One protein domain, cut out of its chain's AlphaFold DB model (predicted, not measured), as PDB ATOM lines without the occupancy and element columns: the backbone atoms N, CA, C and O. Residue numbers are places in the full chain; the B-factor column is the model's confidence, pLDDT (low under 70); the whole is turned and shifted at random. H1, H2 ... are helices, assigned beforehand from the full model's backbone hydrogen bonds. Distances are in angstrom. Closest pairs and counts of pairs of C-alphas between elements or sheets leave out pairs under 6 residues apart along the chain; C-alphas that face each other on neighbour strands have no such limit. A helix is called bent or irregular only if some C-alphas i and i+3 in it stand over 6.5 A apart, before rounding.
ATOM      1  N   PHE A   3      -9.089 118.664   5.189       80.88
ATOM      2  CA  PHE A   3      -8.526 117.818   6.232       80.88
ATOM      3  C   PHE A   3      -8.459 116.343   5.813       80.88
ATOM      4  O   PHE A   3      -7.417 115.715   5.961       80.88
ATOM      5  N   ASP A   4      -9.541 115.816   5.229       88.06
ATOM      6  CA  ASP A   4      -9.596 114.426   4.750       88.06
ATOM      7  C   ASP A   4      -8.553 114.161   3.649       88.06
ATOM      8  O   ASP A   4      -7.797 113.195   3.704       88.06
ATOM      9  N   ASN A   5      -8.455 115.064   2.671       89.44
ATOM     10  CA  ASN A   5      -7.530 114.900   1.550       89.44
ATOM     11  C   ASN A   5      -6.059 115.017   1.973       89.44
ATOM     12  O   ASN A   5      -5.236 114.219   1.529       89.44
ATOM     13  N   GLU A   6      -5.726 115.993   2.816       83.00
ATOM     14  CA  GLU A   6      -4.341 116.272   3.200       83.00
ATOM     15  C   GLU A   6      -3.839 115.304   4.278       83.00
ATOM     16  O   GLU A   6      -2.769 114.717   4.135       83.00
ATOM     17  N   TRP A   7      -4.616 115.108   5.348       81.12
ATOM     18  CA  TRP A   7      -4.137 114.441   6.563       81.12
ATOM     19  C   TRP A   7      -4.584 112.989   6.700       81.12
ATOM     20  O   TRP A   7      -3.948 112.243   7.432       81.12
ATOM     21  N   LEU A   8      -5.663 112.574   6.027       82.44
ATOM     22  CA  LEU A   8      -6.153 111.193   6.116       82.44
ATOM     23  C   LEU A   8      -5.831 110.360   4.876       82.44
ATOM     24  O   LEU A   8      -5.693 109.149   4.993       82.44
ATOM     25  N   ARG A   9      -5.723 110.986   3.695       83.88
ATOM     26  CA  ARG A   9      -5.452 110.272   2.431       83.88
ATOM     27  C   ARG A   9      -4.033 110.446   1.906       83.88
ATOM     28  O   ARG A   9      -3.481 109.490   1.379       83.88
ATOM     29  N   SER A  10      -3.476 111.655   1.991       78.56
ATOM     30  CA  SER A  10      -2.146 111.952   1.431       78.56
ATOM     31  C   SER A  10      -1.019 111.747   2.446       78.56
ATOM     32  O   SER A  10       0.051 111.280   2.071       78.56
ATOM     33  N   ASN A  11      -1.266 112.062   3.721       74.44
ATOM     34  CA  ASN A  11      -0.317 111.901   4.828       74.44
ATOM     35  C   ASN A  11      -0.902 110.990   5.922       74.44
ATOM     36  O   ASN A  11      -1.007 111.379   7.081       74.44
ATOM     37  N   ASP A  12      -1.307 109.776   5.550       77.38
ATOM     38  CA  ASP A  12      -1.964 108.797   6.434       77.38
ATOM     39  C   ASP A  12      -1.021 108.137   7.463       77.38
ATOM     40  O   ASP A  12      -1.444 107.311   8.277       77.38
ATOM     41  N   THR A  13       0.262 108.510   7.461       73.25
ATOM     42  CA  THR A  13       1.281 107.974   8.367       73.25
ATOM     43  C   THR A  13       1.857 109.046   9.286       73.25
ATOM     44  O   THR A  13       2.001 110.210   8.925       73.25
ATOM     45  N   TRP A  14       2.219 108.636  10.502       72.88
ATOM     46  CA  TRP A  14       2.791 109.514  11.529       72.88
ATOM     47  C   TRP A  14       4.328 109.465  11.580       72.88
ATOM     48  O   TRP A  14       4.950 110.201  12.346       72.88
ATOM     49  N   TYR A  15       4.952 108.567  10.809       76.81
ATOM     50  CA  TYR A  15       6.393 108.341  10.851       76.81
ATOM     51  C   TYR A  15       7.130 109.328   9.942       76.81
ATOM     52  O   TYR A  15       7.084 109.224   8.718       76.81
ATOM     53  N   GLU A  16       7.876 110.246  10.556       69.00
ATOM     54  CA  GLU A  16       8.636 111.311   9.886       69.00
ATOM     55  C   GLU A  16       9.575 110.796   8.779       69.00
ATOM     56  O   GLU A  16       9.754 111.451   7.755       69.00
ATOM     57  N   GLY A  17      10.127 109.587   8.933       70.12
ATOM     58  CA  GLY A  17      11.029 108.990   7.944       70.12
ATOM     59  C   GLY A  17      10.379 108.636   6.599       70.12
ATOM     60  O   GLY A  17      11.105 108.343   5.650       70.12
ATOM     61  N   LEU A  18       9.046 108.665   6.495       71.75
ATOM     62  CA  LEU A  18       8.323 108.522   5.223       71.75
ATOM     63  C   LEU A  18       8.235 109.839   4.443       71.75
ATOM     64  O   LEU A  18       8.051 109.809   3.226       71.75
ATOM     65  N   GLN A  19       8.416 110.987   5.103       75.88
ATOM     66  CA  GLN A  19       8.358 112.289   4.452       75.88
ATOM     67  C   GLN A  19       9.692 112.617   3.770       75.88
ATOM     68  O   GLN A  19      10.544 113.359   4.266       75.88
ATOM     69  N   LEU A  20       9.879 112.041   2.583       71.50
ATOM     70  CA  LEU A  20      11.055 112.281   1.758       71.50
ATOM     71  C   LEU A  20      11.159 113.764   1.361       71.50
ATOM     72  O   LEU A  20      10.166 114.457   1.136       71.50
ATOM     73  N   TYR A  21      12.398 114.253   1.259       80.81
ATOM     74  CA  TYR A  21      12.741 115.608   0.795       80.81
ATOM     75  C   TYR A  21      12.315 116.770   1.702       80.81
ATOM     76  O   TYR A  21      12.474 117.924   1.305       80.81
ATOM     77  N   THR A  22      11.838 116.493   2.917       78.50
ATOM     78  CA  THR A  22      11.546 117.530   3.915       78.50
ATOM     79  C   THR A  22      12.632 117.548   4.992       78.50
ATOM     80  O   THR A  22      13.045 116.485   5.461       78.50
ATOM     81  N   PRO A  23      13.159 118.724   5.376       77.25
ATOM     82  CA  PRO A  23      14.086 118.814   6.493       77.25
ATOM     83  C   PRO A  23      13.371 118.499   7.814       77.25
ATOM     84  O   PRO A  23      12.398 119.160   8.167       77.25
ATOM     85  N   SER A  24      13.909 117.551   8.582       78.75
ATOM     86  CA  SER A  24      13.566 117.355   9.998       78.75
ATOM     87  C   SER A  24      14.254 118.441  10.835       78.75
ATOM     88  O   SER A  24      15.283 118.220  11.475       78.75
ATOM     89  N   THR A  25      13.782 119.685  10.713       77.81
ATOM     90  CA  THR A  25      14.382 120.841  11.398       77.81
ATOM     91  C   THR A  25      13.319 121.818  11.872       77.81
ATOM     92  O   THR A  25      12.350 122.083  11.163       77.81
ATOM     93  N   ASN A  26      13.556 122.442  13.024       83.12
ATOM     94  CA  ASN A  26      12.747 123.539  13.555       83.12
ATOM     95  C   ASN A  26      13.223 124.928  13.078       83.12
ATOM     96  O   ASN A  26      12.747 125.937  13.595       83.12
ATOM     97  N   ASP A  27      14.129 124.999  12.096       84.19
ATOM     98  CA  ASP A  27      14.787 126.237  11.650       84.19
ATOM     99  C   ASP A  27      13.791 127.359  11.316       84.19
ATOM    100  O   ASP A  27      14.000 128.511  11.695       84.19
ATOM    101  N   ALA A  28      12.678 127.032  10.651       81.81
ATOM    102  CA  ALA A  28      11.641 128.007  10.314       81.81
ATOM    103  C   ALA A  28      10.954 128.589  11.563       81.81
ATOM    104  O   ALA A  28      10.747 129.801  11.653       81.81
ATOM    105  N   LEU A  29      10.646 127.739  12.548       86.12
ATOM    106  CA  LEU A  29      10.047 128.161  13.817       86.12
ATOM    107  C   LEU A  29      11.026 129.026  14.614       86.12
ATOM    108  O   LEU A  29      10.650 130.084  15.118       86.12
ATOM    109  N   GLU A  30      12.292 128.620  14.682       90.31
ATOM    110  CA  GLU A  30      13.330 129.385  15.375       90.31
ATOM    111  C   GLU A  30      13.606 130.734  14.700       90.31
ATOM    112  O   GLU A  30      13.803 131.736  15.389       90.31
ATOM    113  N   ALA A  31      13.552 130.807  13.367       87.12
ATOM    114  CA  ALA A  31      13.698 132.057  12.626       87.12
ATOM    115  C   ALA A  31      12.555 133.046  12.914       87.12
ATOM    116  O   ALA A  31      12.802 134.234  13.150       87.12
ATOM    117  N   ILE A  32      11.308 132.566  12.956       86.25
ATOM    118  CA  ILE A  32      10.149 133.392  13.325       86.25
ATOM    119  C   ILE A  32      10.271 133.845  14.781       86.25
ATOM    120  O   ILE A  32      10.162 135.038  15.069       86.25
ATOM    121  N   ASN A  33      10.577 132.921  15.695       89.94
ATOM    122  CA  ASN A  33      10.787 133.231  17.107       89.94
ATOM    123  C   ASN A  33      11.880 134.283  17.298       89.94
ATOM    124  O   ASN A  33      11.743 135.171  18.139       89.94
ATOM    125  N   LYS A  34      12.965 134.195  16.528       90.25
ATOM    126  CA  LYS A  34      14.043 135.178  16.545       90.25
ATOM    127  C   LYS A  34      13.559 136.551  16.084       90.25
ATOM    128  O   LYS A  34      13.813 137.517  16.787       90.25
ATOM    129  N   THR A  35      12.816 136.626  14.981       87.69
ATOM    130  CA  THR A  35      12.247 137.887  14.462       87.69
ATOM    131  C   THR A  35      11.339 138.552  15.500       87.69
ATOM    132  O   THR A  35      11.477 139.733  15.793       87.69
ATOM    133  N   ILE A  36      10.458 137.777  16.144       88.06
ATOM    134  CA  ILE A  36       9.584 138.287  17.211       88.06
ATOM    135  C   ILE A  36      10.414 138.830  18.378       88.06
ATOM    136  O   ILE A  36      10.116 139.904  18.894       88.06
ATOM    137  N   LYS A  37      11.449 138.098  18.799       89.69
ATOM    138  CA  LYS A  37      12.305 138.480  19.927       89.69
ATOM    139  C   LYS A  37      13.157 139.709  19.622       89.69
ATOM    140  O   LYS A  37      13.271 140.562  20.492       89.69
ATOM    141  N   ASP A  38      13.771 139.775  18.449       89.06
ATOM    142  CA  ASP A  38      14.749 140.810  18.109       89.06
ATOM    143  C   ASP A  38      14.063 142.102  17.634       89.06
ATOM    144  O   ASP A  38      14.448 143.175  18.092       89.06
ATOM    145  N   ASP A  39      13.009 142.002  16.816       83.75
ATOM    146  CA  ASP A  39      12.372 143.167  16.177       83.75
ATOM    147  C   ASP A  39      11.049 143.573  16.843       83.75
ATOM    148  O   ASP A  39      10.668 144.742  16.837       83.75
ATOM    149  N   GLY A  40      10.310 142.602  17.389       84.81
ATOM    150  CA  GLY A  40       8.984 142.834  17.960       84.81
ATOM    151  C   GLY A  40       9.029 143.214  19.435       84.81
ATOM    152  O   GLY A  40       8.555 144.275  19.838       84.81
ATOM    153  N   THR A  41       9.548 142.308  20.263       88.12
ATOM    154  CA  THR A  41       9.508 142.437  21.724       88.12
ATOM    155  C   THR A  41      10.813 142.945  22.319       88.12
ATOM    156  O   THR A  41      10.853 143.179  23.522       88.12
ATOM    157  N   PHE A  42      11.884 143.050  21.525       89.12
ATOM    158  CA  PHE A  42      13.241 143.356  21.993       89.12
ATOM    159  C   PHE A  42      13.666 142.491  23.191       89.12
ATOM    160  O   PHE A  42      14.361 142.933  24.101       89.12
ATOM    161  N   ARG A  43      13.213 141.228  23.195       89.25
ATOM    162  CA  ARG A  43      13.418 140.219  24.250       89.25
ATOM    163  C   ARG A  43      12.809 140.578  25.611       89.25
ATOM    164  O   ARG A  43      13.065 139.876  26.588       89.25
ATOM    165  N   GLU A  44      11.949 141.588  25.672       92.38
ATOM    166  CA  GLU A  44      11.198 141.941  26.874       92.38
ATOM    167  C   GLU A  44       9.953 141.062  27.047       92.38
ATOM    168  O   GLU A  44       9.366 140.559  26.082       92.38
ATOM    169  N   ARG A  45       9.518 140.885  28.302       92.00
ATOM    170  CA  ARG A  45       8.213 140.283  28.601       92.00
ATOM    171  C   ARG A  45       7.133 141.353  28.534       92.00
ATOM    172  O   ARG A  45       7.224 142.372  29.207       92.00
ATOM    173  N   LEU A  46       6.092 141.089  27.753       91.56
ATOM    174  CA  LEU A  46       5.016 142.040  27.494       91.56
ATOM    175  C   LEU A  46       3.691 141.542  28.064       91.56
ATOM    176  O   LEU A  46       3.420 140.342  28.091       91.56
ATOM    177  N   VAL A  47       2.840 142.483  28.470       95.88
ATOM    178  CA  VAL A  47       1.428 142.202  28.752       95.88
ATOM    179  C   VAL A  47       0.701 141.811  27.465       95.88
ATOM    180  O   VAL A  47       1.046 142.287  26.380       95.88
ATOM    181  N   LEU A  48      -0.328 140.968  27.587       93.06
ATOM    182  CA  LEU A  48      -1.015 140.364  26.441       93.06
ATOM    183  C   LEU A  48      -1.508 141.399  25.416       93.06
ATOM    184  O   LEU A  48      -1.283 141.222  24.225       93.06
ATOM    185  N   SER A  49      -2.118 142.500  25.860       95.50
ATOM    186  CA  SER A  49      -2.621 143.559  24.967       95.50
ATOM    187  C   SER A  49      -1.518 144.174  24.097       95.50
ATOM    188  O   SER A  49      -1.689 144.366  22.891       95.50
ATOM    189  N   ARG A  50      -0.349 144.430  24.695       92.19
ATOM    190  CA  ARG A  50       0.819 144.975  23.996       92.19
ATOM    191  C   ARG A  50       1.427 143.945  23.047       92.19
ATOM    192  O   ARG A  50       1.787 144.300  21.929       92.19
ATOM    193  N   PHE A  51       1.486 142.680  23.462       91.25
ATOM    194  CA  PHE A  51       1.941 141.593  22.599       91.25
ATOM    195  C   PHE A  51       1.053 141.437  21.357       91.25
ATOM    196  O   PHE A  51       1.577 141.387  20.249       91.25
ATOM    197  N   LEU A  52      -0.275 141.432  21.520       93.12
ATOM    198  CA  LEU A  52      -1.213 141.324  20.399       93.12
ATOM    199  C   LEU A  52      -1.061 142.489  19.417       93.12
ATOM    200  O   LEU A  52      -1.016 142.266  18.214       93.12
ATOM    201  N   THR A  53      -0.888 143.711  19.926       93.62
ATOM    202  CA  THR A  53      -0.644 144.895  19.084       93.62
ATOM    203  C   THR A  53       0.627 144.732  18.242       93.62
ATOM    204  O   THR A  53       0.624 144.991  17.041       93.62
ATOM    205  N   ILE A  54       1.717 144.255  18.852       91.62
ATOM    206  CA  ILE A  54       2.984 144.021  18.145       91.62
ATOM    207  C   ILE A  54       2.847 142.890  17.125       91.62
ATOM    208  O   ILE A  54       3.301 143.042  15.996       91.62
ATOM    209  N   ALA A  55       2.192 141.785  17.483       89.75
ATOM    210  CA  ALA A  55       1.954 140.672  16.569       89.75
ATOM    211  C   ALA A  55       1.142 141.117  15.339       89.75
ATOM    212  O   ALA A  55       1.521 140.803  14.210       89.75
ATOM    213  N   SER A  56       0.087 141.914  15.537       92.38
ATOM    214  CA  SER A  56      -0.682 142.515  14.442       92.38
ATOM    215  C   SER A  56       0.180 143.417  13.560       92.38
ATOM    216  O   SER A  56       0.102 143.318  12.337       92.38
ATOM    217  N   ASN A  57       1.051 144.241  14.149       92.44
ATOM    218  CA  ASN A  57       1.962 145.100  13.391       92.44
ATOM    219  C   ASN A  57       2.982 144.296  12.573       92.44
ATOM    220  O   ASN A  57       3.242 144.644  11.426       92.44
ATOM    221  N   ILE A  58       3.530 143.205  13.123       90.12
ATOM    222  CA  ILE A  58       4.456 142.315  12.404       90.12
ATOM    223  C   ILE A  58       3.773 141.737  11.161       90.12
ATOM    224  O   ILE A  58       4.314 141.833  10.060       90.12
ATOM    225  N   VAL A  59       2.565 141.184  11.319       90.12
ATOM    226  CA  VAL A  59       1.804 140.608  10.199       90.12
ATOM    227  C   VAL A  59       1.440 141.681   9.171       90.12
ATOM    228  O   VAL A  59       1.576 141.449   7.970       90.12
ATOM    229  N   ASN A  60       1.040 142.871   9.623       92.31
ATOM    230  CA  ASN A  60       0.741 143.992   8.736       92.31
ATOM    231  C   ASN A  60       1.975 144.425   7.928       92.31
ATOM    232  O   ASN A  60       1.894 144.577   6.712       92.31
ATOM    233  N   ASN A  61       3.137 144.544   8.571       89.88
ATOM    234  CA  ASN A  61       4.389 144.882   7.896       89.88
ATOM    235  C   ASN A  61       4.769 143.816   6.864       89.88
ATOM    236  O   ASN A  61       5.110 144.149   5.733       89.88
ATOM    237  N   TRP A  62       4.650 142.531   7.210       88.50
ATOM    238  CA  TRP A  62       4.881 141.439   6.263       88.50
ATOM    239  C   TRP A  62       3.950 141.491   5.050       88.50
ATOM    240  O   TRP A  62       4.378 141.088   3.967       88.50
ATOM    241  N   SER A  63       2.714 141.960   5.233       90.69
ATOM    242  CA  SER A  63       1.750 142.178   4.153       90.69
ATOM    243  C   SER A  63       2.178 143.342   3.254       90.69
ATOM    244  O   SER A  63       2.332 143.156   2.050       90.69
ATOM    245  N   ILE A  64       2.474 144.510   3.840       91.25
ATOM    246  CA  ILE A  64       2.897 145.721   3.111       91.25
ATOM    247  C   ILE A  64       4.173 145.472   2.303       91.25
ATOM    248  O   ILE A  64       4.266 145.853   1.140       91.25
ATOM    249  N   GLU A  65       5.163 144.796   2.890       90.50
ATOM    250  CA  GLU A  65       6.414 144.469   2.198       90.50
ATOM    251  C   GLU A  65       6.212 143.559   0.979       90.50
ATOM    252  O   GLU A  65       7.086 143.490   0.118       90.50
ATOM    253  N   ARG A  66       5.084 142.850   0.904       90.12
ATOM    254  CA  ARG A  66       4.738 141.925  -0.181       90.12
ATOM    255  C   ARG A  66       3.696 142.488  -1.142       90.12
ATOM    256  O   ARG A  66       3.298 141.785  -2.069       90.12
TER     257      ARG A  66
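Overview. This is residues 3 to 66 of the 182 residues of the protein "Hypothetical protein" of Rotaria sp. Silwood2 (UniProt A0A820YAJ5). A drawn-out, open string of three helices: the small helix H1 lies at one end, a long loop of residues 11 to 26 leads away from it to H2, and the far end of H2 comes up to the side of H3, the two making a rough T. H1 stays away from both other helices, and there is no single packed core. The printed part has 64 residues with three named helices, H1, H2 and H3 in chain order, and no named strand; its class is all helix. It is extended, with a radius of gyration of the C-alphas of 17.1 A, and elongated, spanning 41 by 26 by 22 A.

Arrangement. H1, residues 3 to 10, is apart from H2, residues 27 to 40, and from H3, residues 48 to 64. H2 and H3 only just touch, with 3 pairs of C-alphas within 8 A; the closest are those of Gly 40 and Ile 54, 6.1 A apart. H2 touches with residue 40 alone, H3 with residues 54 to 58 alone. Their lines are about perpendicular, only just, at 70.5 degrees. In H2 and H3 every O i to N i+4 pair is within hydrogen-bond range; in H1, 2 of 4 are.

Along the chain. H1 begins at C-alpha 3, (-8.526, 117.818, 6.232). It is neither bent nor irregular, but only just: C-alphas 6 and 9 are 6.2 A apart. H2 is 18.7 A long from first to last C-alpha and ends at C-alpha 40, (8.984, 142.834, 17.960). H3, the longest helix, measures 24.3 A and ends at C-alpha 64, (2.897, 145.721, 3.111).

Size, cuts and confidence. The C-alphas farthest apart, those of Arg 9 and Glu 44, are 43.3 A apart. The link from H1 to H2, 16 residues, is long; that from H2 to H3, 7 residues, is short. Residues 5 to 10, 25 to 33 and 59 to 66 stand free. The printed part has no cut. Its mean pLDDT is 85.5, and residue 16 is under 70.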